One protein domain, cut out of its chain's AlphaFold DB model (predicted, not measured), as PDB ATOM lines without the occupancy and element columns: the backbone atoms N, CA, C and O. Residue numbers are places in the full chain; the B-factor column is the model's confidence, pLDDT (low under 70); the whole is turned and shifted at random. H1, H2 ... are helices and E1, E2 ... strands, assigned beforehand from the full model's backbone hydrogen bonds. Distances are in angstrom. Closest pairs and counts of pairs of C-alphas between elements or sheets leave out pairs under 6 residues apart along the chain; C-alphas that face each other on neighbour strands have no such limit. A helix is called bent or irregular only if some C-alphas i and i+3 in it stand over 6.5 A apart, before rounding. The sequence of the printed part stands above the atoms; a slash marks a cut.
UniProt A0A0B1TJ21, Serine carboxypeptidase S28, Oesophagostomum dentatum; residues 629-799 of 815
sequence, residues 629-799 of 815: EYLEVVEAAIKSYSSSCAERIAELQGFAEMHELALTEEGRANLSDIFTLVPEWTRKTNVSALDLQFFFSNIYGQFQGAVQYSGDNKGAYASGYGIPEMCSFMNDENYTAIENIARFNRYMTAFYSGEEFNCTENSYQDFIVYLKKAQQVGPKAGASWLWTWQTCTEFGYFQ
ATOM      1  N   GLU A 629     123.603 142.028 120.695       80.00
ATOM      2  CA  GLU A 629     122.521 142.740 119.989       80.00
ATOM      3  C   GLU A 629     122.029 141.970 118.764       80.00
ATOM      4  O   GLU A 629     120.900 142.166 118.314       80.00
ATOM      5  N   TYR A 630     122.853 141.070 118.218       86.19
ATOM      6  CA  TYR A 630     122.430 140.202 117.130       86.19
ATOM      7  C   TYR A 630     121.205 139.371 117.539       86.19
ATOM      8  O   TYR A 630     120.231 139.300 116.787       86.19
ATOM      9  N   LEU A 631     121.212 138.787 118.744       83.94
ATOM     10  CA  LEU A 631     120.070 138.028 119.255       83.94
ATOM     11  C   LEU A 631     118.890 138.922 119.656       83.94
ATOM     12  O   LEU A 631     117.748 138.501 119.474       83.94
ATOM     13  N   GLU A 632     119.129 140.158 120.100       80.56
ATOM     14  CA  GLU A 632     118.049 141.126 120.356       80.56
ATOM     15  C   GLU A 632     117.297 141.492 119.066       80.56
ATOM     16  O   GLU A 632     116.066 141.561 119.043       80.56
ATOM     17  N   VAL A 633     118.018 141.672 117.953       87.69
ATOM     18  CA  VAL A 633     117.409 141.914 116.634       87.69
ATOM     19  C   VAL A 633     116.634 140.687 116.155       87.69
ATOM     20  O   VAL A 633     115.537 140.833 115.609       87.69
ATOM     21  N   VAL A 634     117.172 139.485 116.376       90.88
ATOM     22  CA  VAL A 634     116.495 138.226 116.029       90.88
ATOM     23  C   VAL A 634     115.170 138.109 116.771       90.88
ATOM     24  O   VAL A 634     114.127 137.913 116.149       90.88
ATOM     25  N   GLU A 635     115.184 138.311 118.082       87.69
ATOM     26  CA  GLU A 635     113.979 138.352 118.901       87.69
ATOM     27  C   GLU A 635     112.984 139.417 118.421       87.69
ATOM     28  O   GLU A 635     111.797 139.123 118.256       87.69
ATOM     29  N   ALA A 636     113.446 140.646 118.182       84.12
ATOM     30  CA  ALA A 636     112.585 141.744 117.758       84.12
ATOM     31  C   ALA A 636     111.879 141.439 116.428       84.12
ATOM     32  O   ALA A 636     110.692 141.744 116.276       84.12
ATOM     33  N   ALA A 637     112.573 140.800 115.481       92.19
ATOM     34  CA  ALA A 637     111.996 140.380 114.208       92.19
ATOM     35  C   ALA A 637     110.898 139.318 114.395       92.19
ATOM     36  O   ALA A 637     109.820 139.434 113.810       92.19
ATOM     37  N   ILE A 638     111.138 138.328 115.259       93.88
ATOM     38  CA  ILE A 638     110.170 137.268 115.582       93.88
ATOM     39  C   ILE A 638     108.935 137.868 116.255       93.88
ATOM     40  O   ILE A 638     107.817 137.643 115.789       93.88
ATOM     41  N   LYS A 639     109.126 138.686 117.297       88.06
ATOM     42  CA  LYS A 639     108.036 139.370 118.016       88.06
ATOM     43  C   LYS A 639     107.198 140.247 117.090       88.06
ATOM     44  O   LYS A 639     105.977 140.264 117.214       88.06
ATOM     45  N   SER A 640     107.843 140.949 116.157       90.75
ATOM     46  CA  SER A 640     107.157 141.814 115.188       90.75
ATOM     47  C   SER A 640     106.294 141.028 114.201       90.75
ATOM     48  O   SER A 640     105.283 141.546 113.733       90.75
ATOM     49  N   TYR A 641     106.678 139.790 113.882       93.88
ATOM     50  CA  TYR A 641     105.907 138.918 113.000       93.88
ATOM     51  C   TYR A 641     104.770 138.196 113.737       93.88
ATOM     52  O   TYR A 641     103.637 138.165 113.259       93.88
ATOM     53  N   SER A 642     105.058 137.597 114.896       93.88
ATOM     54  CA  SER A 642     104.087 136.842 115.694       93.88
ATOM     55  C   SER A 642     104.509 136.809 117.164       93.88
ATOM     56  O   SER A 642     105.476 136.144 117.535       93.88
ATOM     57  N   SER A 643     103.740 137.483 118.022       88.62
ATOM     58  CA  SER A 643     103.974 137.468 119.470       88.62
ATOM     59  C   SER A 643     103.829 136.064 120.062       88.62
ATOM     60  O   SER A 643     104.675 135.659 120.846       88.62
ATOM     61  N   SER A 644     102.834 135.285 119.623       89.94
ATOM     62  CA  SER A 644     102.625 133.904 120.085       89.94
ATOM     63  C   SER A 644     103.791 132.977 119.725       89.94
ATOM     64  O   SER A 644     104.185 132.131 120.521       89.94
ATOM     65  N   CYS A 645     104.385 133.166 118.543       93.50
ATOM     66  CA  CYS A 645     105.585 132.450 118.119       93.50
ATOM     67  C   CYS A 645     106.769 132.778 119.033       93.50
ATOM     68  O   CYS A 645     107.440 131.871 119.515       93.50
ATOM     69  N   ALA A 646     106.986 134.066 119.314       89.00
ATOM     70  CA  ALA A 646     108.029 134.502 120.233       89.00
ATOM     71  C   ALA A 646     107.802 133.966 121.657       89.00
ATOM     72  O   ALA A 646     108.741 133.459 122.254       89.00
ATOM     73  N   GLU A 647     106.572 134.013 122.179       83.81
ATOM     74  CA  GLU A 647     106.208 133.485 123.505       83.81
ATOM     75  C   GLU A 647     106.464 131.979 123.630       83.81
ATOM     76  O   GLU A 647     106.951 131.528 124.665       83.81
ATOM     77  N   ARG A 648     106.193 131.214 122.565       88.31
ATOM     78  CA  ARG A 648     106.471 129.772 122.510       88.31
ATOM     79  C   ARG A 648     107.958 129.442 122.473       88.31
ATOM     80  O   ARG A 648     108.359 128.407 122.993       88.31
ATOM     81  N   ILE A 649     108.770 130.309 121.874       88.00
ATOM     82  CA  ILE A 649     110.234 130.188 121.914       88.00
ATOM     83  C   ILE A 649     110.757 130.572 123.309       88.00
ATOM     84  O   ILE A 649     111.653 129.910 123.829       88.00
ATOM     85  N   ALA A 650     110.167 131.608 123.911       74.25
ATOM     86  CA  ALA A 650     110.647 132.297 125.102       74.25
ATOM     87  C   ALA A 650     110.659 131.473 126.407       74.25
ATOM     88  O   ALA A 650     110.224 130.320 126.493       74.25
ATOM     89  N   GLU A 651     111.132 132.164 127.449       54.62
ATOM     90  CA  GLU A 651     111.376 131.767 128.844       54.62
ATOM     91  C   GLU A 651     110.203 131.082 129.581       54.62
ATOM     92  O   GLU A 651     110.379 130.560 130.670       54.62
ATOM     93  N   LEU A 652     108.990 131.049 129.032       51.06
ATOM     94  CA  LEU A 652     107.856 130.387 129.694       51.06
ATOM     95  C   LEU A 652     107.441 129.070 129.034       51.06
ATOM     96  O   LEU A 652     106.589 128.378 129.587       51.06
ATOM     97  N   GLN A 653     107.971 128.740 127.849       66.12
ATOM     98  CA  GLN A 653     107.421 127.642 127.042       66.12
ATOM     99  C   GLN A 653     108.479 126.785 126.334       66.12
ATOM    100  O   GLN A 653     108.276 125.581 126.236       66.12
ATOM    101  N   GLY A 654     109.594 127.347 125.859       83.19
ATOM    102  CA  GLY A 654     110.556 126.612 125.029       83.19
ATOM    103  C   GLY A 654     111.952 126.533 125.633       83.19
ATOM    104  O   GLY A 654     112.328 125.540 126.258       83.19
ATOM    105  N   PHE A 655     112.741 127.592 125.442       84.31
ATOM    106  CA  PHE A 655     114.139 127.609 125.875       84.31
ATOM    107  C   PHE A 655     114.303 127.478 127.394       84.31
ATOM    108  O   PHE A 655     115.264 126.851 127.823       84.31
ATOM    109  N   ALA A 656     113.376 127.980 128.215       75.56
ATOM    110  CA  ALA A 656     113.451 127.770 129.665       75.56
ATOM    111  C   ALA A 656     113.291 126.305 130.069       75.56
ATOM    112  O   ALA A 656     114.043 125.831 130.911       75.56
ATOM    113  N   GLU A 657     112.377 125.561 129.439       82.50
ATOM    114  CA  GLU A 657     112.261 124.122 129.691       82.50
ATOM    115  C   GLU A 657     113.571 123.413 129.325       82.50
ATOM    116  O   GLU A 657     114.065 122.572 130.075       82.50
ATOM    117  N   MET A 658     114.190 123.807 128.208       87.50
ATOM    118  CA  MET A 658     115.502 123.288 127.824       87.50
ATOM    119  C   MET A 658     116.587 123.614 128.860       87.50
ATOM    120  O   MET A 658     117.413 122.752 129.157       87.50
ATOM    121  N   HIS A 659     116.591 124.831 129.411       80.19
ATOM    122  CA  HIS A 659     117.510 125.247 130.476       80.19
ATOM    123  C   HIS A 659     117.324 124.416 131.742       80.19
ATOM    124  O   HIS A 659     118.293 123.839 132.225       80.19
ATOM    125  N   GLU A 660     116.091 124.268 132.223       76.00
ATOM    126  CA  GLU A 660     115.774 123.465 133.409       76.00
ATOM    127  C   GLU A 660     116.194 122.000 133.236       76.00
ATOM    128  O   GLU A 660     116.842 121.407 134.106       76.00
ATOM    129  N   LEU A 661     115.907 121.413 132.070       82.38
ATOM    130  CA  LEU A 661     116.332 120.049 131.757       82.38
ATOM    131  C   LEU A 661     117.863 119.925 131.724       82.38
ATOM    132  O   LEU A 661     118.405 118.910 132.164       82.38
ATOM    133  N   ALA A 662     118.584 120.945 131.262       82.19
ATOM    134  CA  ALA A 662     120.043 120.914 131.200       82.19
ATOM    135  C   ALA A 662     120.715 120.838 132.589       82.19
ATOM    136  O   ALA A 662     121.830 120.308 132.700       82.19
ATOM    137  N   LEU A 663     120.047 121.300 133.653       76.38
ATOM    138  CA  LEU A 663     120.596 121.328 135.015       76.38
ATOM    139  C   LEU A 663     120.748 119.930 135.634       76.38
ATOM    140  O   LEU A 663     121.664 119.701 136.428       76.38
ATOM    141  N   THR A 664     119.918 118.959 135.244       75.81
ATOM    142  CA  THR A 664     119.887 117.622 135.866       75.81
ATOM    143  C   THR A 664     120.401 116.520 134.938       75.81
ATOM    144  O   THR A 664     120.332 116.619 133.717       75.81
ATOM    145  N   GLU A 665     120.925 115.428 135.503       80.50
ATOM    146  CA  GLU A 665     121.374 114.264 134.717       80.50
ATOM    147  C   GLU A 665     120.231 113.607 133.929       80.50
ATOM    148  O   GLU A 665     120.422 113.171 132.795       80.50
ATOM    149  N   GLU A 666     119.042 113.535 134.529       83.44
ATOM    150  CA  GLU A 666     117.847 112.989 133.887       83.44
ATOM    151  C   GLU A 666     117.315 113.919 132.796       83.44
ATOM    152  O   GLU A 666     117.008 113.454 131.699       83.44
ATOM    153  N   GLY A 667     117.279 115.227 133.054       86.75
ATOM    154  CA  GLY A 667     116.856 116.205 132.061       86.75
ATOM    155  C   GLY A 667     117.803 116.273 130.861       86.75
ATOM    156  O   GLY A 667     117.335 116.315 129.726       86.75
ATOM    157  N   ARG A 668     119.124 116.157 131.061       90.31
ATOM    158  CA  ARG A 668     120.087 116.054 129.949       90.31
ATOM    159  C   ARG A 668     119.878 114.800 129.104       90.31
ATOM    160  O   ARG A 668     120.002 114.884 127.885       90.31
ATOM    161  N   ALA A 669     119.527 113.670 129.720       92.25
ATOM    162  CA  ALA A 669     119.155 112.472 128.972       92.25
ATOM    163  C   ALA A 669     117.875 112.679 128.154       92.25
ATOM    164  O   ALA A 669     117.835 112.334 126.977       92.25
ATOM    165  N   ASN A 670     116.879 113.355 128.726       93.88
ATOM    166  CA  ASN A 670     115.662 113.721 128.004       93.88
ATOM    167  C   ASN A 670     115.945 114.659 126.811       93.88
ATOM    168  O   ASN A 670     115.445 114.442 125.710       93.88
ATOM    169  N   LEU A 671     116.810 115.666 126.987       94.75
ATOM    170  CA  LEU A 671     117.260 116.530 125.886       94.75
ATOM    171  C   LEU A 671     117.958 115.729 124.781       94.75
ATOM    172  O   LEU A 671     117.746 116.011 123.600       94.75
ATOM    173  N   SER A 672     118.748 114.720 125.163       96.06
ATOM    174  CA  SER A 672     119.402 113.805 124.227       96.06
ATOM    175  C   SER A 672     118.408 113.112 123.305       96.06
ATOM    176  O   SER A 672     118.610 113.086 122.089       96.06
ATOM    177  N   ASP A 673     117.309 112.616 123.868       96.12
ATOM    178  CA  ASP A 673     116.259 111.921 123.127       96.12
ATOM    179  C   ASP A 673     115.467 112.881 122.227       96.12
ATOM    180  O   ASP A 673     115.295 112.627 121.030       96.12
ATOM    181  N   ILE A 674     115.034 114.025 122.773       96.69
ATOM    182  CA  ILE A 674     114.225 115.025 122.056       96.69
ATOM    183  C   ILE A 674     114.968 115.552 120.821       96.69
ATOM    184  O   ILE A 674     114.419 115.587 119.709       96.69
ATOM    185  N   PHE A 675     116.233 115.939 120.994       95.56
ATOM    186  CA  PHE A 675     117.041 116.544 119.935       95.56
ATOM    187  C   PHE A 675     117.848 115.530 119.120       95.56
ATOM    188  O   PHE A 675     118.438 115.918 118.110       95.56
ATOM    189  N   THR A 676     117.839 114.247 119.500       95.38
ATOM    190  CA  THR A 676     118.644 113.194 118.857       95.38
ATOM    191  C   THR A 676     120.130 113.579 118.870       95.38
ATOM    192  O   THR A 676     120.750 113.781 117.821       95.38
ATOM    193  N   LEU A 677     120.668 113.788 120.078       93.25
ATOM    194  CA  LEU A 677     122.011 114.331 120.290       93.25
ATOM    195  C   LEU A 677     123.126 113.329 119.963       93.25
ATOM    196  O   LEU A 677     123.018 112.139 120.263       93.25
ATOM    197  N   VAL A 678     124.221 113.829 119.383       88.69
ATOM    198  CA  VAL A 678     125.452 113.069 119.127       88.69
ATOM    199  C   VAL A 678     126.683 113.878 119.573       88.69
ATOM    200  O   VAL A 678     126.988 114.912 118.966       88.69
ATOM    201  N   PRO A 679     127.432 113.397 120.588       91.19
ATOM    202  CA  PRO A 679     127.214 112.163 121.351       91.19
ATOM    203  C   PRO A 679     126.003 112.239 122.298       91.19
ATOM    204  O   PRO A 679     125.658 113.303 122.815       91.19
ATOM    205  N   GLU A 680     125.408 111.075 122.570       93.00
ATOM    206  CA  GLU A 680     124.268 110.943 123.481       93.00
ATOM    207  C   GLU A 680     124.637 111.401 124.905       93.00
ATOM    208  O   GLU A 680     125.651 110.987 125.491       93.00
ATOM    209  N   TRP A 681     123.790 112.241 125.496       93.44
ATOM    210  CA  TRP A 681     123.852 112.533 126.921       93.44
ATOM    211  C   TRP A 681     123.066 111.471 127.676       93.44
ATOM    212  O   TRP A 681     121.856 111.381 127.577       93.44
ATOM    213  N   THR A 682     123.763 110.663 128.462       90.69
ATOM    214  CA  THR A 682     123.162 109.688 129.372       90.69
ATOM    215  C   THR A 682     123.240 110.215 130.801       90.69
ATOM    216  O   THR A 682     124.016 111.128 131.093       90.69
ATOM    217  N   ARG A 683     122.557 109.555 131.742       81.88
ATOM    218  CA  ARG A 683     122.686 109.857 133.184       81.88
ATOM    219  C   ARG A 683     124.124 109.750 133.715       81.88
ATOM    220  O   ARG A 683     124.412 110.225 134.799       81.88
ATOM    221  N   LYS A 684     125.025 109.091 132.979       82.00
ATOM    222  CA  LYS A 684     126.439 108.918 133.348       82.00
ATOM    223  C   LYS A 684     127.383 109.777 132.511       82.00
ATOM    224  O   LYS A 684     128.591 109.743 132.741       82.00
ATOM    225  N   THR A 685     126.866 110.492 131.512       82.44
ATOM    226  CA  THR A 685     127.689 111.331 130.645       82.44
ATOM    227  C   THR A 685     128.094 112.579 131.417       82.44
ATOM    228  O   THR A 685     127.249 113.331 131.898       82.44
ATOM    229  N   ASN A 686     129.401 112.809 131.524       80.88
ATOM    230  CA  ASN A 686     129.927 114.053 132.065       80.88
ATOM    231  C   ASN A 686     129.846 115.137 130.981       80.88
ATOM    232  O   ASN A 686     130.646 115.129 130.047       80.88
ATOM    233  N   VAL A 687     128.851 116.018 131.082       82.62
ATOM    234  CA  VAL A 687     128.613 117.097 130.116       82.62
ATOM    235  C   VAL A 687     129.326 118.352 130.599       82.62
ATOM    236  O   VAL A 687     129.055 118.836 131.698       82.62
ATOM    237  N   SER A 688     130.252 118.883 129.799       79.88
ATOM    238  CA  SER A 688     130.958 120.106 130.175       79.88
ATOM    239  C   SER A 688     130.084 121.346 129.970       79.88
ATOM    240  O   SER A 688     129.168 121.357 129.146       79.88
ATOM    241  N   ALA A 689     130.412 122.443 130.661       75.00
ATOM    242  CA  ALA A 689     129.765 123.734 130.419       75.00
ATOM    243  C   ALA A 689     129.922 124.206 128.959       75.00
ATOM    244  O   ALA A 689     129.050 124.894 128.441       75.00
ATOM    245  N   LEU A 690     131.014 123.820 128.285       77.69
ATOM    246  CA  LEU A 690     131.233 124.131 126.872       77.69
ATOM    247  C   LEU A 690     130.332 123.302 125.951       77.69
ATOM    248  O   LEU A 690     129.873 123.834 124.949       77.69
ATOM    249  N   ASP A 691     130.041 122.043 126.288       83.56
ATOM    250  CA  ASP A 691     129.106 121.211 125.515       83.56
ATOM    251  C   ASP A 691     127.667 121.725 125.649       83.56
ATOM    252  O   ASP A 691     126.946 121.800 124.657       83.56
ATOM    253  N   LEU A 692     127.264 122.152 126.854       83.12
ATOM    254  CA  LEU A 692     125.975 122.819 127.067       83.12
ATOM    255  C   LEU A 692     125.878 124.109 126.250       83.12
ATOM    256  O   LEU A 692     124.927 124.286 125.492       83.12
ATOM    257  N   GLN A 693     126.885 124.979 126.353       82.94
ATOM    258  CA  GLN A 693     126.947 126.213 125.572       82.94
ATOM    259  C   GLN A 693     126.859 125.925 124.079       82.94
ATOM    260  O   GLN A 693     126.013 126.488 123.395       82.94
ATOM    261  N   PHE A 694     127.677 125.001 123.583       84.94
ATOM    262  CA  PHE A 694     127.697 124.625 122.177       84.94
ATOM    263  C   PHE A 694     126.347 124.067 121.700       84.94
ATOM    264  O   PHE A 694     125.884 124.449 120.627       84.94
ATOM    265  N   PHE A 695     125.681 123.237 122.509       89.56
ATOM    266  CA  PHE A 695     124.331 122.747 122.223       89.56
ATOM    267  C   PHE A 695     123.336 123.897 122.050       89.56
ATOM    268  O   PHE A 695     122.723 124.009 120.991       89.56
ATOM    269  N   PHE A 696     123.206 124.783 123.040       88.19
ATOM    270  CA  PHE A 696     122.270 125.906 122.948       88.19
ATOM    271  C   PHE A 696     122.586 126.814 121.759       88.19
ATOM    272  O   PHE A 696     121.671 127.190 121.026       88.19
ATOM    273  N   SER A 697     123.874 127.070 121.524       85.44
ATOM    274  CA  SER A 697     124.395 127.795 120.363       85.44
ATOM    275  C   SER A 697     123.896 127.228 119.039       85.44
ATOM    276  O   SER A 697     123.331 127.943 118.209       85.44
ATOM    277  N   ASN A 698     124.004 125.911 118.873       86.75
ATOM    278  CA  ASN A 698     123.525 125.228 117.678       86.75
ATOM    279  C   ASN A 698     122.003 125.322 117.509       86.75
ATOM    280  O   ASN A 698     121.531 125.417 116.371       86.75
ATOM    281  N   ILE A 699     121.237 125.315 118.607       90.50
ATOM    282  CA  ILE A 699     119.774 125.402 118.555       90.50
ATOM    283  C   ILE A 699     119.311 126.815 118.201       90.50
ATOM    284  O   ILE A 699     118.596 126.974 117.209       90.50
ATOM    285  N   TYR A 700     119.713 127.855 118.944       88.62
ATOM    286  CA  TYR A 700     119.254 129.215 118.623       88.62
ATOM    287  C   TYR A 700     119.802 129.701 117.273       88.62
ATOM    288  O   TYR A 700     119.148 130.490 116.587       88.62
ATOM    289  N   GLY A 701     120.932 129.158 116.809       87.50
ATOM    290  CA  GLY A 701     121.450 129.430 115.471       87.50
ATOM    291  C   GLY A 701     120.525 129.045 114.318       87.50
ATOM    292  O   GLY A 701     120.584 129.659 113.250       87.50
ATOM    293  N   GLN A 702     119.607 128.092 114.520       88.69
ATOM    294  CA  GLN A 702     118.582 127.786 113.515       88.69
ATOM    295  C   GLN A 702     117.608 128.959 113.334       88.69
ATOM    296  O   GLN A 702     117.243 129.295 112.207       88.69
ATOM    297  N   PHE A 703     117.240 129.617 114.437       91.94
ATOM    298  CA  PHE A 703     116.343 130.775 114.452       91.94
ATOM    299  C   PHE A 703     117.016 131.989 113.834       91.94
ATOM    300  O   PHE A 703     116.422 132.671 113.002       91.94
ATOM    301  N   GLN A 704     118.280 132.220 114.175       90.44
ATOM    302  CA  GLN A 704     119.058 133.289 113.569       90.44
ATOM    303  C   GLN A 704     119.132 133.170 112.049       90.44
ATOM    304  O   GLN A 704     118.876 134.146 111.350       90.44
ATOM    305  N   GLY A 705     119.436 131.978 111.531       86.62
ATOM    306  CA  GLY A 705     119.486 131.759 110.090       86.62
ATOM    307  C   GLY A 705     118.125 131.965 109.420       86.62
ATOM    308  O   GLY A 705     118.057 132.576 108.357       86.62
ATOM    309  N   ALA A 706     117.027 131.537 110.050       90.06
ATOM    310  CA  ALA A 706     115.687 131.801 109.526       90.06
ATOM    311  C   ALA A 706     115.340 133.295 109.516       90.06
ATOM    312  O   ALA A 706     114.762 133.786 108.549       90.06
ATOM    313  N   VAL A 707     115.723 134.041 110.555       92.06
ATOM    314  CA  VAL A 707     115.491 135.489 110.623       92.06
ATOM    315  C   VAL A 707     116.365 136.253 109.633       92.06
ATOM    316  O   VAL A 707     115.849 137.100 108.905       92.06
ATOM    317  N   GLN A 708     117.660 135.942 109.565       88.88
ATOM    318  CA  GLN A 708     118.631 136.655 108.733       88.88
ATOM    319  C   GLN A 708     118.243 136.670 107.248       88.88
ATOM    320  O   GLN A 708     118.501 137.664 106.567       88.88
ATOM    321  N   TYR A 709     117.628 135.592 106.754       88.00
ATOM    322  CA  TYR A 709     117.252 135.432 105.343       88.00
ATOM    323  C   TYR A 709     115.736 135.434 105.110       88.00
ATOM    324  O   TYR A 709     115.272 135.113 104.016       88.00
ATOM    325  N   SER A 710     114.940 135.813 106.114       89.81
ATOM    326  CA  SER A 710     113.486 135.879 105.968       89.81
ATOM    327  C   SER A 710     113.090 136.923 104.920       89.81
ATOM    328  O   SER A 710     113.413 138.102 105.052       89.81
ATOM    329  N   GLY A 711     112.340 136.500 103.900       84.56
ATOM    330  CA  GLY A 711     111.924 137.371 102.794       84.56
ATOM    331  C   GLY A 711     113.004 137.614 101.734       84.56
ATOM    332  O   GLY A 711     112.819 138.478 100.875       84.56
ATOM    333  N   ASP A 712     114.119 136.875 101.771       83.31
ATOM    334  CA  ASP A 712     115.094 136.858 100.679       83.31
ATOM    335  C   ASP A 712     114.509 136.112  99.467       83.31
ATOM    336  O   ASP A 712     113.997 135.006  99.587       83.31
ATOM    337  N   ASN A 713     114.623 136.691  98.271       81.69
ATOM    338  CA  ASN A 713     114.131 136.101  97.021       81.69
ATOM    339  C   ASN A 713     115.123 135.104  96.392       81.69
ATOM    340  O   ASN A 713     115.047 134.828  95.192       81.69
ATOM    341  N   LYS A 714     116.083 134.589  97.165       76.88
ATOM    342  CA  LYS A 714     117.169 133.746  96.662       76.88
ATOM    343  C   LYS A 714     117.064 132.293  97.115       76.88
ATOM    344  O   LYS A 714     117.010 131.987  98.304       76.88
ATOM    345  N   GLY A 715     117.182 131.382  96.147       76.75
ATOM    346  CA  GLY A 715     117.246 129.944  96.398       76.75
ATOM    347  C   GLY A 715     116.040 129.445  97.196       76.75
ATOM    348  O   GLY A 715     114.918 129.896  96.988       76.75
ATOM    349  N   ALA A 716     116.278 128.528  98.136       79.31
ATOM    350  CA  ALA A 716     115.221 127.947  98.962       79.31
ATOM    351  C   ALA A 716     114.507 128.967  99.871       79.31
ATOM    352  O   ALA A 716     113.330 128.777 100.176       79.31
ATOM    353  N   TYR A 717     115.186 130.059 100.252       82.88
ATOM    354  CA  TYR A 717     114.604 131.113 101.087       82.88
ATOM    355  C   TYR A 717     113.508 131.919 100.382       82.88
ATOM    356  O   TYR A 717     112.623 132.454 101.043       82.88
ATOM    357  N   ALA A 718     113.494 131.917  99.042       82.25
ATOM    358  CA  ALA A 718     112.439 132.554  98.250       82.25
ATOM    359  C   ALA A 718     111.056 131.921  98.467       82.25
ATOM    360  O   ALA A 718     110.031 132.536  98.177       82.25
ATOM    361  N   SER A 719     111.032 130.669  98.929       81.19
ATOM    362  CA  SER A 719     109.826 129.854  99.058       81.19
ATOM    363  C   SER A 719     109.631 129.241 100.449       81.19
ATOM    364  O   SER A 719     108.685 128.478 100.621       81.19
ATOM    365  N   GLY A 720     110.511 129.522 101.416       85.81
ATOM    366  CA  GLY A 720     110.362 129.033 102.788       85.81
ATOM    367  C   GLY A 720     111.584 129.268 103.684       85.81
ATOM    368  O   GLY A 720     112.451 130.069 103.360       85.81
ATOM    369  N   TYR A 721     111.677 128.532 104.798       89.44
ATOM    370  CA  TYR A 721     112.795 128.573 105.766       89.44
ATOM    371  C   TYR A 721     112.993 129.914 106.494       89.44
ATOM    372  O   TYR A 721     113.999 130.089 107.184       89.44
ATOM    373  N   GLY A 722     112.046 130.845 106.366       91.19
ATOM    374  CA  GLY A 722     112.078 132.141 107.033       91.19
ATOM    375  C   GLY A 722     111.289 132.154 108.342       91.19
ATOM    376  O   GLY A 722     110.886 131.117 108.881       91.19
ATOM    377  N   ILE A 723     111.009 133.364 108.835       94.75
ATOM    378  CA  ILE A 723     110.145 133.580 110.007       94.75
ATOM    379  C   ILE A 723     108.746 132.950 109.825       94.75
ATOM    380  O   ILE A 723     108.262 132.351 110.791       94.75
ATOM    381  N   PRO A 724     108.088 133.013 108.644       94.62
ATOM    382  CA  PRO A 724     106.778 132.392 108.451       94.62
ATOM    383  C   PRO A 724     106.759 130.890 108.752       94.62
ATOM    384  O   PRO A 724     105.922 130.436 109.534       94.62
ATOM    385  N   GLU A 725     107.699 130.124 108.192       94.50
ATOM    386  CA  GLU A 725     107.781 128.677 108.410       94.50
ATOM    387  C   GLU A 725     108.134 128.371 109.859       94.50
ATOM    388  O   GLU A 725     107.451 127.572 110.496       94.50
ATOM    389  N   MET A 726     109.139 129.047 110.416       95.56
ATOM    390  CA  MET A 726     109.519 128.900 111.821       95.56
ATOM    391  C   MET A 726     108.320 129.110 112.755       95.56
ATOM    392  O   MET A 726     108.058 128.280 113.624       95.56
ATOM    393  N   CYS A 727     107.534 130.166 112.542       96.12
ATOM    394  CA  CYS A 727     106.360 130.432 113.366       96.12
ATOM    395  C   CYS A 727     105.189 129.482 113.104       96.12
ATOM    396  O   CYS A 727     104.367 129.298 114.000       96.12
ATOM    397  N   SER A 728     105.122 128.832 111.938       96.25
ATOM    398  CA  SER A 728     104.175 127.734 111.715       96.25
ATOM    399  C   SER A 728     104.503 126.510 112.576       96.25
ATOM    400  O   SER A 728     103.586 125.915 113.133       96.25
ATOM    401  N   PHE A 729     105.792 126.187 112.764       96.38
ATOM    402  CA  PHE A 729     106.217 125.144 113.701       96.38
ATOM    403  C   PHE A 729     105.920 125.555 115.135       96.38
ATOM    404  O   PHE A 729     105.297 124.791 115.859       96.38
ATOM    405  N   MET A 730     106.349 126.752 115.551       96.19
ATOM    406  CA  MET A 730     106.185 127.167 116.946       96.19
ATOM    407  C   MET A 730     104.710 127.167 117.344       96.19
ATOM    408  O   MET A 730     104.372 126.577 118.361       96.19
ATOM    409  N   ASN A 731     103.825 127.734 116.520       94.75
ATOM    410  CA  ASN A 731     102.393 127.840 116.814       94.75
ATOM    411  C   ASN A 731     101.589 126.536 116.606       94.75
ATOM    412  O   ASN A 731     100.367 126.564 116.747       94.75
ATOM    413  N   ASP A 732     102.222 125.406 116.280       95.12
ATOM    414  CA  ASP A 732     101.537 124.114 116.160       95.12
ATOM    415  C   ASP A 732     101.166 123.576 117.552       95.12
ATOM    416  O   ASP A 732     102.022 123.129 118.317       95.12
ATOM    417  N   GLU A 733      99.878 123.634 117.893       92.75
ATOM    418  CA  GLU A 733      99.361 123.236 119.209       92.75
ATOM    419  C   GLU A 733      99.333 121.719 119.435       92.75
ATOM    420  O   GLU A 733      99.078 121.279 120.555       92.75
ATOM    421  N   ASN A 734      99.613 120.909 118.408       96.12
ATOM    422  CA  ASN A 734      99.670 119.450 118.551       96.12
ATOM    423  C   ASN A 734     100.927 118.961 119.287       96.12
ATOM    424  O   ASN A 734     101.015 117.775 119.600       96.12
ATOM    425  N   TYR A 735     101.889 119.851 119.533       94.44
ATOM    426  CA  TYR A 735     103.190 119.546 120.120       94.44
ATOM    427  C   TYR A 735     103.526 120.546 121.228       94.44
ATOM    428  O   TYR A 735     103.053 121.691 121.233       94.44
ATOM    429  N   THR A 736     104.370 120.121 122.165       93.06
ATOM    430  CA  THR A 736     104.935 121.027 123.170       93.06
ATOM    431  C   THR A 736     105.894 122.023 122.513       93.06
ATOM    432  O   THR A 736     106.358 121.838 121.385       93.06
ATOM    433  N   ALA A 737     106.208 123.116 123.205       92.56
ATOM    434  CA  ALA A 737     107.114 124.118 122.654       92.56
ATOM    435  C   ALA A 737     108.539 123.562 122.459       92.56
ATOM    436  O   ALA A 737     109.122 123.787 121.396       92.56
ATOM    437  N   ILE A 738     109.060 122.744 123.383       94.25
ATOM    438  CA  ILE A 738     110.348 122.056 123.196       94.25
ATOM    439  C   ILE A 738     110.330 121.067 122.013       94.25
ATOM    440  O   ILE A 738     111.287 121.017 121.236       94.25
ATOM    441  N   GLU A 739     109.230 120.338 121.796       95.06
ATOM    442  CA  GLU A 739     109.063 119.464 120.627       95.06
ATOM    443  C   GLU A 739     109.033 120.267 119.323       95.06
ATOM    444  O   GLU A 739     109.647 119.865 118.333       95.06
ATOM    445  N   ASN A 740     108.368 121.424 119.310       96.69
ATOM    446  CA  ASN A 740     108.359 122.320 118.156       96.69
ATOM    447  C   ASN A 740     109.749 122.883 117.855       96.69
ATOM    448  O   ASN A 740     110.145 122.900 116.686       96.69
ATOM    449  N   ILE A 741     110.522 123.265 118.878       96.31
ATOM    450  CA  ILE A 741     111.928 123.673 118.724       96.31
ATOM    451  C   ILE A 741     112.746 122.530 118.115       96.31
ATOM    452  O   ILE A 741     113.474 122.744 117.144       96.31
ATOM    453  N   ALA A 742     112.586 121.299 118.606       95.94
ATOM    454  CA  ALA A 742     113.280 120.134 118.064       95.94
ATOM    455  C   ALA A 742     112.876 119.835 116.609       95.94
ATOM    456  O   ALA A 742     113.740 119.589 115.765       95.94
ATOM    457  N   ARG A 743     111.582 119.905 116.271       96.06
ATOM    458  CA  ARG A 743     111.070 119.736 114.897       96.06
ATOM    459  C   ARG A 743     111.636 120.792 113.951       96.06
ATOM    460  O   ARG A 743     112.086 120.450 112.857       96.06
ATOM    461  N   PHE A 744     111.659 122.050 114.380       95.19
ATOM    462  CA  PHE A 744     112.240 123.139 113.605       95.19
ATOM    463  C   PHE A 744     113.754 122.965 113.425       95.19
ATOM    464  O   PHE A 744     114.267 123.116 112.315       95.19
ATOM    465  N   ASN A 745     114.463 122.535 114.473       93.31
ATOM    466  CA  ASN A 745     115.877 122.186 114.381       93.31
ATOM    467  C   ASN A 745     116.125 121.072 113.353       93.31
ATOM    468  O   ASN A 745     117.035 121.200 112.539       93.31
ATOM    469  N   ARG A 746     115.295 120.021 113.309       92.75
ATOM    470  CA  ARG A 746     115.391 118.959 112.286       92.75
ATOM    471  C   ARG A 746     115.190 119.506 110.872       92.75
ATOM    472  O   ARG A 746     115.977 119.196 109.980       92.75
ATOM    473  N   TYR A 747     114.175 120.352 110.691       91.44
ATOM    474  CA  TYR A 747     113.839 120.987 109.415       91.44
ATOM    475  C   TYR A 747     114.990 121.851 108.873       91.44
ATOM    476  O   TYR A 747     115.456 121.642 107.749       91.44
ATOM    477  N   MET A 748     115.519 122.759 109.695       87.56
ATOM    478  CA  MET A 748     116.674 123.586 109.326       87.56
ATOM    479  C   MET A 748     117.959 122.751 109.214       87.56
ATOM    480  O   MET A 748     118.851 123.046 108.408       87.56
ATOM    481  N   THR A 749     118.057 121.654 109.974       85.00
ATOM    482  CA  THR A 749     119.186 120.723 109.903       85.00
ATOM    483  C   THR A 749     119.295 120.054 108.534       85.00
ATOM    484  O   THR A 749     120.349 120.150 107.891       85.00
ATOM    485  N   ALA A 750     118.193 119.486 108.047       83.50
ATOM    486  CA  ALA A 750     118.102 118.915 106.706       83.50
ATOM    487  C   ALA A 750     118.400 119.962 105.618       83.50
ATOM    488  O   ALA A 750     119.173 119.717 104.695       83.50
ATOM    489  N   PHE A 751     117.891 121.186 105.788       82.00
ATOM    490  CA  PHE A 751     118.124 122.267 104.836       82.00
ATOM    491  C   PHE A 751     119.609 122.604 104.632       82.00
ATOM    492  O   PHE A 751     120.093 122.511 103.505       82.00
ATOM    493  N   TYR A 752     120.363 122.957 105.688       77.56
ATOM    494  CA  TYR A 752     121.770 123.347 105.461       77.56
ATOM    495  C   TYR A 752     122.692 122.176 105.094       77.56
ATOM    496  O   TYR A 752     123.780 122.426 104.580       77.56
ATOM    497  N   SER A 753     122.308 120.928 105.385       72.00
ATOM    498  CA  SER A 753     123.099 119.754 104.976       72.00
ATOM    499  C   SER A 753     122.822 119.339 103.530       72.00
ATOM    500  O   SER A 753     123.697 118.771 102.884       72.00
ATOM    501  N   GLY A 754     121.631 119.648 103.004       74.62
ATOM    502  CA  GLY A 754     121.176 119.136 101.712       74.62
ATOM    503  C   GLY A 754     120.835 117.640 101.740       74.62
ATOM    504  O   GLY A 754     120.669 117.042 100.678       74.62
ATOM    505  N   GLU A 755     120.737 117.044 102.930       75.00
ATOM    506  CA  GLU A 755     120.452 115.628 103.169       75.00
ATOM    507  C   GLU A 755     119.314 115.471 104.193       75.00
ATOM    508  O   GLU A 755     118.866 116.439 104.811       75.00
ATOM    509  N   GLU A 756     118.813 114.246 104.374       82.50
ATOM    510  CA  GLU A 756     117.830 113.963 105.424       82.50
ATOM    511  C   GLU A 756     118.430 114.175 106.825       82.50
ATOM    512  O   GLU A 756     119.629 113.991 107.055       82.50
ATOM    513  N   PHE A 757     117.586 114.574 107.783       86.56
ATOM    514  CA  PHE A 757     118.013 114.753 109.169       86.56
ATOM    515  C   PHE A 757     118.514 113.429 109.759       86.56
ATOM    516  O   PHE A 757     117.794 112.434 109.740       86.56
ATOM    517  N   ASN A 758     119.715 113.455 110.339       83.75
ATOM    518  CA  ASN A 758     120.300 112.314 111.039       83.75
ATOM    519  C   ASN A 758     120.348 112.554 112.559       83.75
ATOM    520  O   ASN A 758     119.741 111.814 113.328       83.75
ATOM    521  N   CYS A 759     121.035 113.614 112.992       88.38
ATOM    522  CA  CYS A 759     121.254 113.926 114.404       88.38
ATOM    523  C   CYS A 759     121.529 115.418 114.637       88.38
ATOM    524  O   CYS A 759     121.767 116.173 113.689       88.38
ATOM    525  N   THR A 760     121.550 115.818 115.909       88.81
ATOM    526  CA  THR A 760     121.978 117.148 116.361       88.81
ATOM    527  C   THR A 760     123.304 117.038 117.102       88.81
ATOM    528  O   THR A 760     123.422 116.286 118.061       88.81
ATOM    529  N   GLU A 761     124.314 117.791 116.680       85.06
ATOM    530  CA  GLU A 761     125.627 117.750 117.324       85.06
ATOM    531  C   GLU A 761     125.708 118.680 118.535       85.06
ATOM    532  O   GLU A 761     125.233 119.817 118.507       85.06
ATOM    533  N   ASN A 762     126.357 118.192 119.588       88.50
ATOM    534  CA  ASN A 762     126.428 118.861 120.888       88.50
ATOM    535  C   ASN A 762     127.802 118.751 121.572       88.50
ATOM    536  O   ASN A 762     127.953 119.261 122.677       88.50
ATOM    537  N   SER A 763     128.812 118.130 120.945       88.06
ATOM    538  CA  SER A 763     130.176 118.115 121.499       88.06
ATOM    539  C   SER A 763     131.020 119.277 120.982       88.06
ATOM    540  O   SER A 763     131.351 119.356 119.795       88.06
ATOM    541  N   TYR A 764     131.470 120.129 121.903       85.19
ATOM    542  CA  TYR A 764     132.408 121.207 121.590       85.19
ATOM    543  C   TYR A 764     133.756 120.655 121.098       85.19
ATOM    544  O   TYR A 764     134.365 121.181 120.165       85.19
ATOM    545  N   GLN A 765     134.228 119.555 121.685       85.25
ATOM    546  CA  GLN A 765     135.515 118.969 121.315       85.25
ATOM    547  C   GLN A 765     135.500 118.392 119.890       85.25
ATOM    548  O   GLN A 765     136.466 118.581 119.142       85.25
ATOM    549  N   ASP A 766     134.409 117.736 119.486       84.75
ATOM    550  CA  ASP A 766     134.260 117.207 118.123       84.75
ATOM    551  C   ASP A 766     134.209 118.318 117.073       84.75
ATOM    552  O   ASP A 766     134.697 118.141 115.944       84.75
ATOM    553  N   PHE A 767     133.669 119.473 117.463       81.50
ATOM    554  CA  PHE A 767     133.690 120.692 116.672       81.50
ATOM    555  C   PHE A 767     135.117 121.242 116.501       81.50
ATOM    556  O   PHE A 767     135.549 121.492 115.373       81.50
ATOM    557  N   ILE A 768     135.912 121.328 117.573       83.12
ATOM    558  CA  ILE A 768     137.324 121.748 117.483       83.12
ATOM    559  C   ILE A 768     138.145 120.798 116.603       83.12
ATOM    560  O   ILE A 768     138.968 121.241 115.793       83.12
ATOM    561  N   VAL A 769     137.929 119.485 116.721       83.50
ATOM    562  CA  VAL A 769     138.597 118.487 115.868       83.50
ATOM    563  C   VAL A 769     138.224 118.676 114.398       83.50
ATOM    564  O   VAL A 769     139.084 118.505 113.528       83.50
ATOM    565  N   TYR A 770     136.974 119.042 114.110       79.12
ATOM    566  CA  TYR A 770     136.538 119.358 112.755       79.12
ATOM    567  C   TYR A 770     137.225 120.605 112.205       79.12
ATOM    568  O   TYR A 770     137.809 120.525 111.124       79.12
ATOM    569  N   LEU A 771     137.218 121.721 112.940       79.12
ATOM    570  CA  LEU A 771     137.811 122.977 112.469       79.12
ATOM    571  C   LEU A 771     139.276 122.800 112.058       79.12
ATOM    572  O   LEU A 771     139.672 123.233 110.978       79.12
ATOM    573  N   LYS A 772     140.050 122.051 112.851       80.31
ATOM    574  CA  LYS A 772     141.461 121.735 112.559       80.31
ATOM    575  C   LYS A 772     141.673 120.948 111.260       80.31
ATOM    576  O   LYS A 772     142.778 120.950 110.725       80.31
ATOM    577  N   LYS A 773     140.648 120.250 110.766       78.31
ATOM    578  CA  LYS A 773     140.688 119.447 109.533       78.31
ATOM    579  C   LYS A 773     139.901 120.077 108.382       78.31
ATOM    580  O   LYS A 773     140.038 119.623 107.251       78.31
ATOM    581  N   ALA A 774     139.106 121.117 108.633       78.00
ATOM    582  CA  ALA A 774     138.107 121.628 107.696       78.00
ATOM    583  C   ALA A 774     138.699 122.045 106.339       78.00
ATOM    584  O   ALA A 774     138.116 121.761 105.295       78.00
ATOM    585  N   GLN A 775     139.893 122.646 106.323       76.62
ATOM    586  CA  GLN A 775     140.562 123.028 105.072       76.62
ATOM    587  C   GLN A 775     141.013 121.830 104.222       76.62
ATOM    588  O   GLN A 775     141.051 121.944 103.002       76.62
ATOM    589  N   GLN A 776     141.325 120.686 104.841       74.81
ATOM    590  CA  GLN A 776     141.712 119.458 104.127       74.81
ATOM    591  C   GLN A 776     140.507 118.790 103.449       74.81
ATOM    592  O   GLN A 776     140.674 118.019 102.510       74.81
ATOM    593  N   VAL A 777     139.295 119.074 103.935       71.88
ATOM    594  CA  VAL A 777     138.043 118.507 103.411       71.88
ATOM    595  C   VAL A 777     137.605 119.215 102.126       71.88
ATOM    596  O   VAL A 777     136.995 118.596 101.257       71.88
ATOM    597  N   GLY A 778     137.913 120.506 101.993       73.81
ATOM    598  CA  GLY A 778     137.643 121.282 100.786       73.81
ATOM    599  C   GLY A 778     137.362 122.758 101.071       73.81
ATOM    600  O   GLY A 778     137.184 123.157 102.223       73.81
ATOM    601  N   PRO A 779     137.251 123.592 100.024       74.62
ATOM    602  CA  PRO A 779     137.224 125.050 100.168       74.62
ATOM    603  C   PRO A 779     135.951 125.582 100.850       74.62
ATOM    604  O   PRO A 779     135.981 126.617 101.510       74.62
ATOM    605  N   LYS A 780     134.831 124.855 100.744       74.62
ATOM    606  CA  LYS A 780     133.573 125.168 101.445       74.62
ATOM    607  C   LYS A 780     133.667 124.885 102.950       74.62
ATOM    608  O   LYS A 780     133.316 125.734 103.758       74.62
ATOM    609  N   ALA A 781     134.206 123.727 103.330       74.44
ATOM    610  CA  ALA A 781     134.429 123.375 104.732       74.44
ATOM    611  C   ALA A 781     135.500 124.279 105.368       74.44
ATOM    612  O   ALA A 781     135.283 124.834 106.444       74.44
ATOM    613  N   GLY A 782     136.613 124.510 104.666       79.75
ATOM    614  CA  GLY A 782     137.710 125.372 105.111       79.75
ATOM    615  C   GLY A 782     137.314 126.826 105.362       79.75
ATOM    616  O   GLY A 782     137.921 127.464 106.216       79.75
ATOM    617  N   ALA A 783     136.272 127.330 104.691       82.44
ATOM    618  CA  ALA A 783     135.760 128.680 104.919       82.44
ATOM    619  C   ALA A 783     135.323 128.910 106.376       82.44
ATOM    620  O   ALA A 783     135.528 130.000 106.896       82.44
ATOM    621  N   SER A 784     134.783 127.884 107.046       78.88
ATOM    622  CA  SER A 784     134.393 127.969 108.460       78.88
ATOM    623  C   SER A 784     135.588 128.282 109.362       78.88
ATOM    624  O   SER A 784     135.560 129.261 110.095       78.88
ATOM    625  N   TRP A 785     136.671 127.515 109.227       84.31
ATOM    626  CA  TRP A 785     137.917 127.697 109.969       84.31
ATOM    627  C   TRP A 785     138.593 129.042 109.686       84.31
ATOM    628  O   TRP A 785     139.013 129.731 110.612       84.31
ATOM    629  N   LEU A 786     138.666 129.426 108.410       88.62
ATOM    630  CA  LEU A 786     139.239 130.705 107.987       88.62
ATOM    631  C   LEU A 786     138.458 131.892 108.560       88.62
ATOM    632  O   LEU A 786     139.058 132.856 109.031       88.62
ATOM    633  N   TRP A 787     137.128 131.803 108.565       88.44
ATOM    634  CA  TRP A 787     136.287 132.841 109.144       88.44
ATOM    635  C   TRP A 787     136.431 132.901 110.665       88.44
ATOM    636  O   TRP A 787     136.620 133.990 111.201       88.44
ATOM    637  N   THR A 788     136.447 131.746 111.345       86.50
ATOM    638  CA  THR A 788     136.698 131.669 112.793       86.50
ATOM    639  C   THR A 788     138.022 132.343 113.164       86.50
ATOM    640  O   THR A 788     138.074 133.090 114.138       86.50
ATOM    641  N   TRP A 789     139.082 132.151 112.371       88.38
ATOM    642  CA  TRP A 789     140.344 132.869 112.576       88.38
ATOM    643  C   TRP A 789     140.147 134.387 112.534       88.38
ATOM    644  O   TRP A 789     140.517 135.067 113.485       88.38
ATOM    645  N   GLN A 790     139.507 134.919 111.489       91.00
ATOM    646  CA  GLN A 790     139.299 136.365 111.354       91.00
ATOM    647  C   GLN A 790     138.429 136.951 112.474       91.00
ATOM    648  O   GLN A 790     138.727 138.038 112.974       91.00
ATOM    649  N   THR A 791     137.393 136.235 112.917       87.75
ATOM    650  CA  THR A 791     136.594 136.649 114.080       87.75
ATOM    651  C   THR A 791     137.423 136.636 115.366       87.75
ATOM    652  O   THR A 791     137.299 137.552 116.173       87.75
ATOM    653  N   CYS A 792     138.340 135.676 115.531       86.12
ATOM    654  CA  CYS A 792     139.239 135.605 116.687       86.12
ATOM    655  C   CYS A 792     140.377 136.639 116.661       86.12
ATOM    656  O   CYS A 792     140.914 136.955 117.720       86.12
ATOM    657  N   THR A 793     140.783 137.146 115.491       86.56
ATOM    658  CA  THR A 793     141.957 138.032 115.375       86.56
ATOM    659  C   THR A 793     141.636 139.487 115.058       86.56
ATOM    660  O   THR A 793     142.408 140.362 115.444       86.56
ATOM    661  N   GLU A 794     140.556 139.766 114.322       87.31
ATOM    662  CA  GLU A 794     140.253 141.117 113.827       87.31
ATOM    663  C   GLU A 794     138.925 141.679 114.334       87.31
ATOM    664  O   GLU A 794     138.872 142.860 114.674       87.31
ATOM    665  N   PHE A 795     137.853 140.881 114.343       86.06
ATOM    666  CA  PHE A 795     136.504 141.459 114.381       86.06
ATOM    667  C   PHE A 795     135.700 141.218 115.652       86.06
ATOM    668  O   PHE A 795     134.842 142.038 115.979       86.06
ATOM    669  N   GLY A 796     135.917 140.098 116.338       77.12
ATOM    670  CA  GLY A 796     134.872 139.561 117.199       77.12
ATOM    671  C   GLY A 796     133.695 139.055 116.364       77.12
ATOM    672  O   GLY A 796     133.898 138.362 115.371       77.12
ATOM    673  N   TYR A 797     132.480 139.448 116.734       83.81
ATOM    674  CA  TYR A 797     131.184 138.971 116.235       83.81
ATOM    675  C   TYR A 797     130.723 137.655 116.838       83.81
ATOM    676  O   TYR A 797     129.998 136.893 116.194       83.81
ATOM    677  N   PHE A 798     131.098 137.393 118.087       84.38
ATOM    678  CA  PHE A 798     130.519 136.283 118.822       84.38
ATOM    679  C   PHE A 798     129.074 136.635 119.177       84.38
ATOM    680  O   PHE A 798     128.809 137.480 120.025       84.38
ATOM    681  N   GLN A 799     128.139 136.029 118.445       84.88
ATOM    682  CA  GLN A 799     126.703 136.219 118.621       84.88
ATOM    683  C   GLN A 799     126.261 135.475 119.878       84.88
ATOM    684  O   GLN A 799     125.996 134.267 119.855       84.88
TER     685      GLN A 799
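This is residues 629 to 799 of the 815 residues of the protein "Serine carboxypeptidase S28" of Oesophagostomum dentatum (UniProt A0A0B1TJ21). This is a body of crossed helices: the longest, H5, runs through the middle, H8 crosses it, H1 and H7 pack on the later part of H5, H2 packs on H1 and H7, and the H3-H4 hairpin packs on the beginning of H8. To one side H9 and H10 make a V, joined to the body where H9 meets H5; residues 789 to 795 of H10 stick out, and E1 folds back toward the first printed residue. The printed part has 171 residues, with ten named helices, H1 to H10 in order, and then one named strand, E1; the class is mostly helix. The whole is compact, with a radius of gyration of the C-alphas of 16.5 A and spans of 46 by 44 by 32 A.

H5, residues 689 to 708, has a kink of 30 degrees near residue 702. With residues 699 to 702 alone it touches H8, residues 737 to 753, about perpendicular at 75 degrees; the closest C-alphas, of Gln 702 and Met 748, are 6.2 A apart. H8 is the hub, touching five helices. With residues 737 to 744 alone it touches H7, residues 723 to 730, at a steep tilt of 45 degrees, opposite ways; the closest C-alphas, of Met 730 and Asn 740, are 5.4 A apart. H1, residues 629 to 641, touches residues 703 to 708 alone of H5, closest at the C-alphas of Val 634 and Gln 704, 6.1 A. H2, residues 643 to 649, touches H7, closest at the C-alphas of Cys 645 and Cys 727, 5.2 A. H3, residues 655 to 663, and H4, residues 665 to 675, form a hairpin at a steep tilt of 44 degrees. H9, residues 764 to 777, touches H5 with residues 764 to 765 alone, closest at the C-alphas of Tyr 764 and Asp 691, 5.1 A. H10, residues 779 to 795, touches H9 at a steep tilt of 61 degrees, opposite ways, with residues 781 to 785 alone. H6, residues 715 to 718, touches no helix. E1, residues 796 to 798, pairs with no named strand. Every O i to N i+4 pair is within hydrogen-bond range in H1, H2, H3, H4, H7 and H8, against 14 of 16 in H5, 7 of 10 in H9 and 10 of 13 in H10; H6 is too short for one.

H1 begins at C-alpha 629 (122.521, 142.740, 119.989). H5 is 27.6 A long, H8 24.2 A, H10 21.7 A and H9 19.2 A. H9 is irregular, with C-alphas 772 and 775 7.7 A apart, and H10 only just, with 792 and 795 6.9 A apart. E1 ends at C-alpha 798 (130.519, 136.283, 118.822).

The C-alphas of Lys 684 and Asn 713, the two farthest apart, are 47.0 A apart. The printed part has no cut; H4 to H5 is the long link, 13 residues. Residues 651 to 653 are under pLDDT 70.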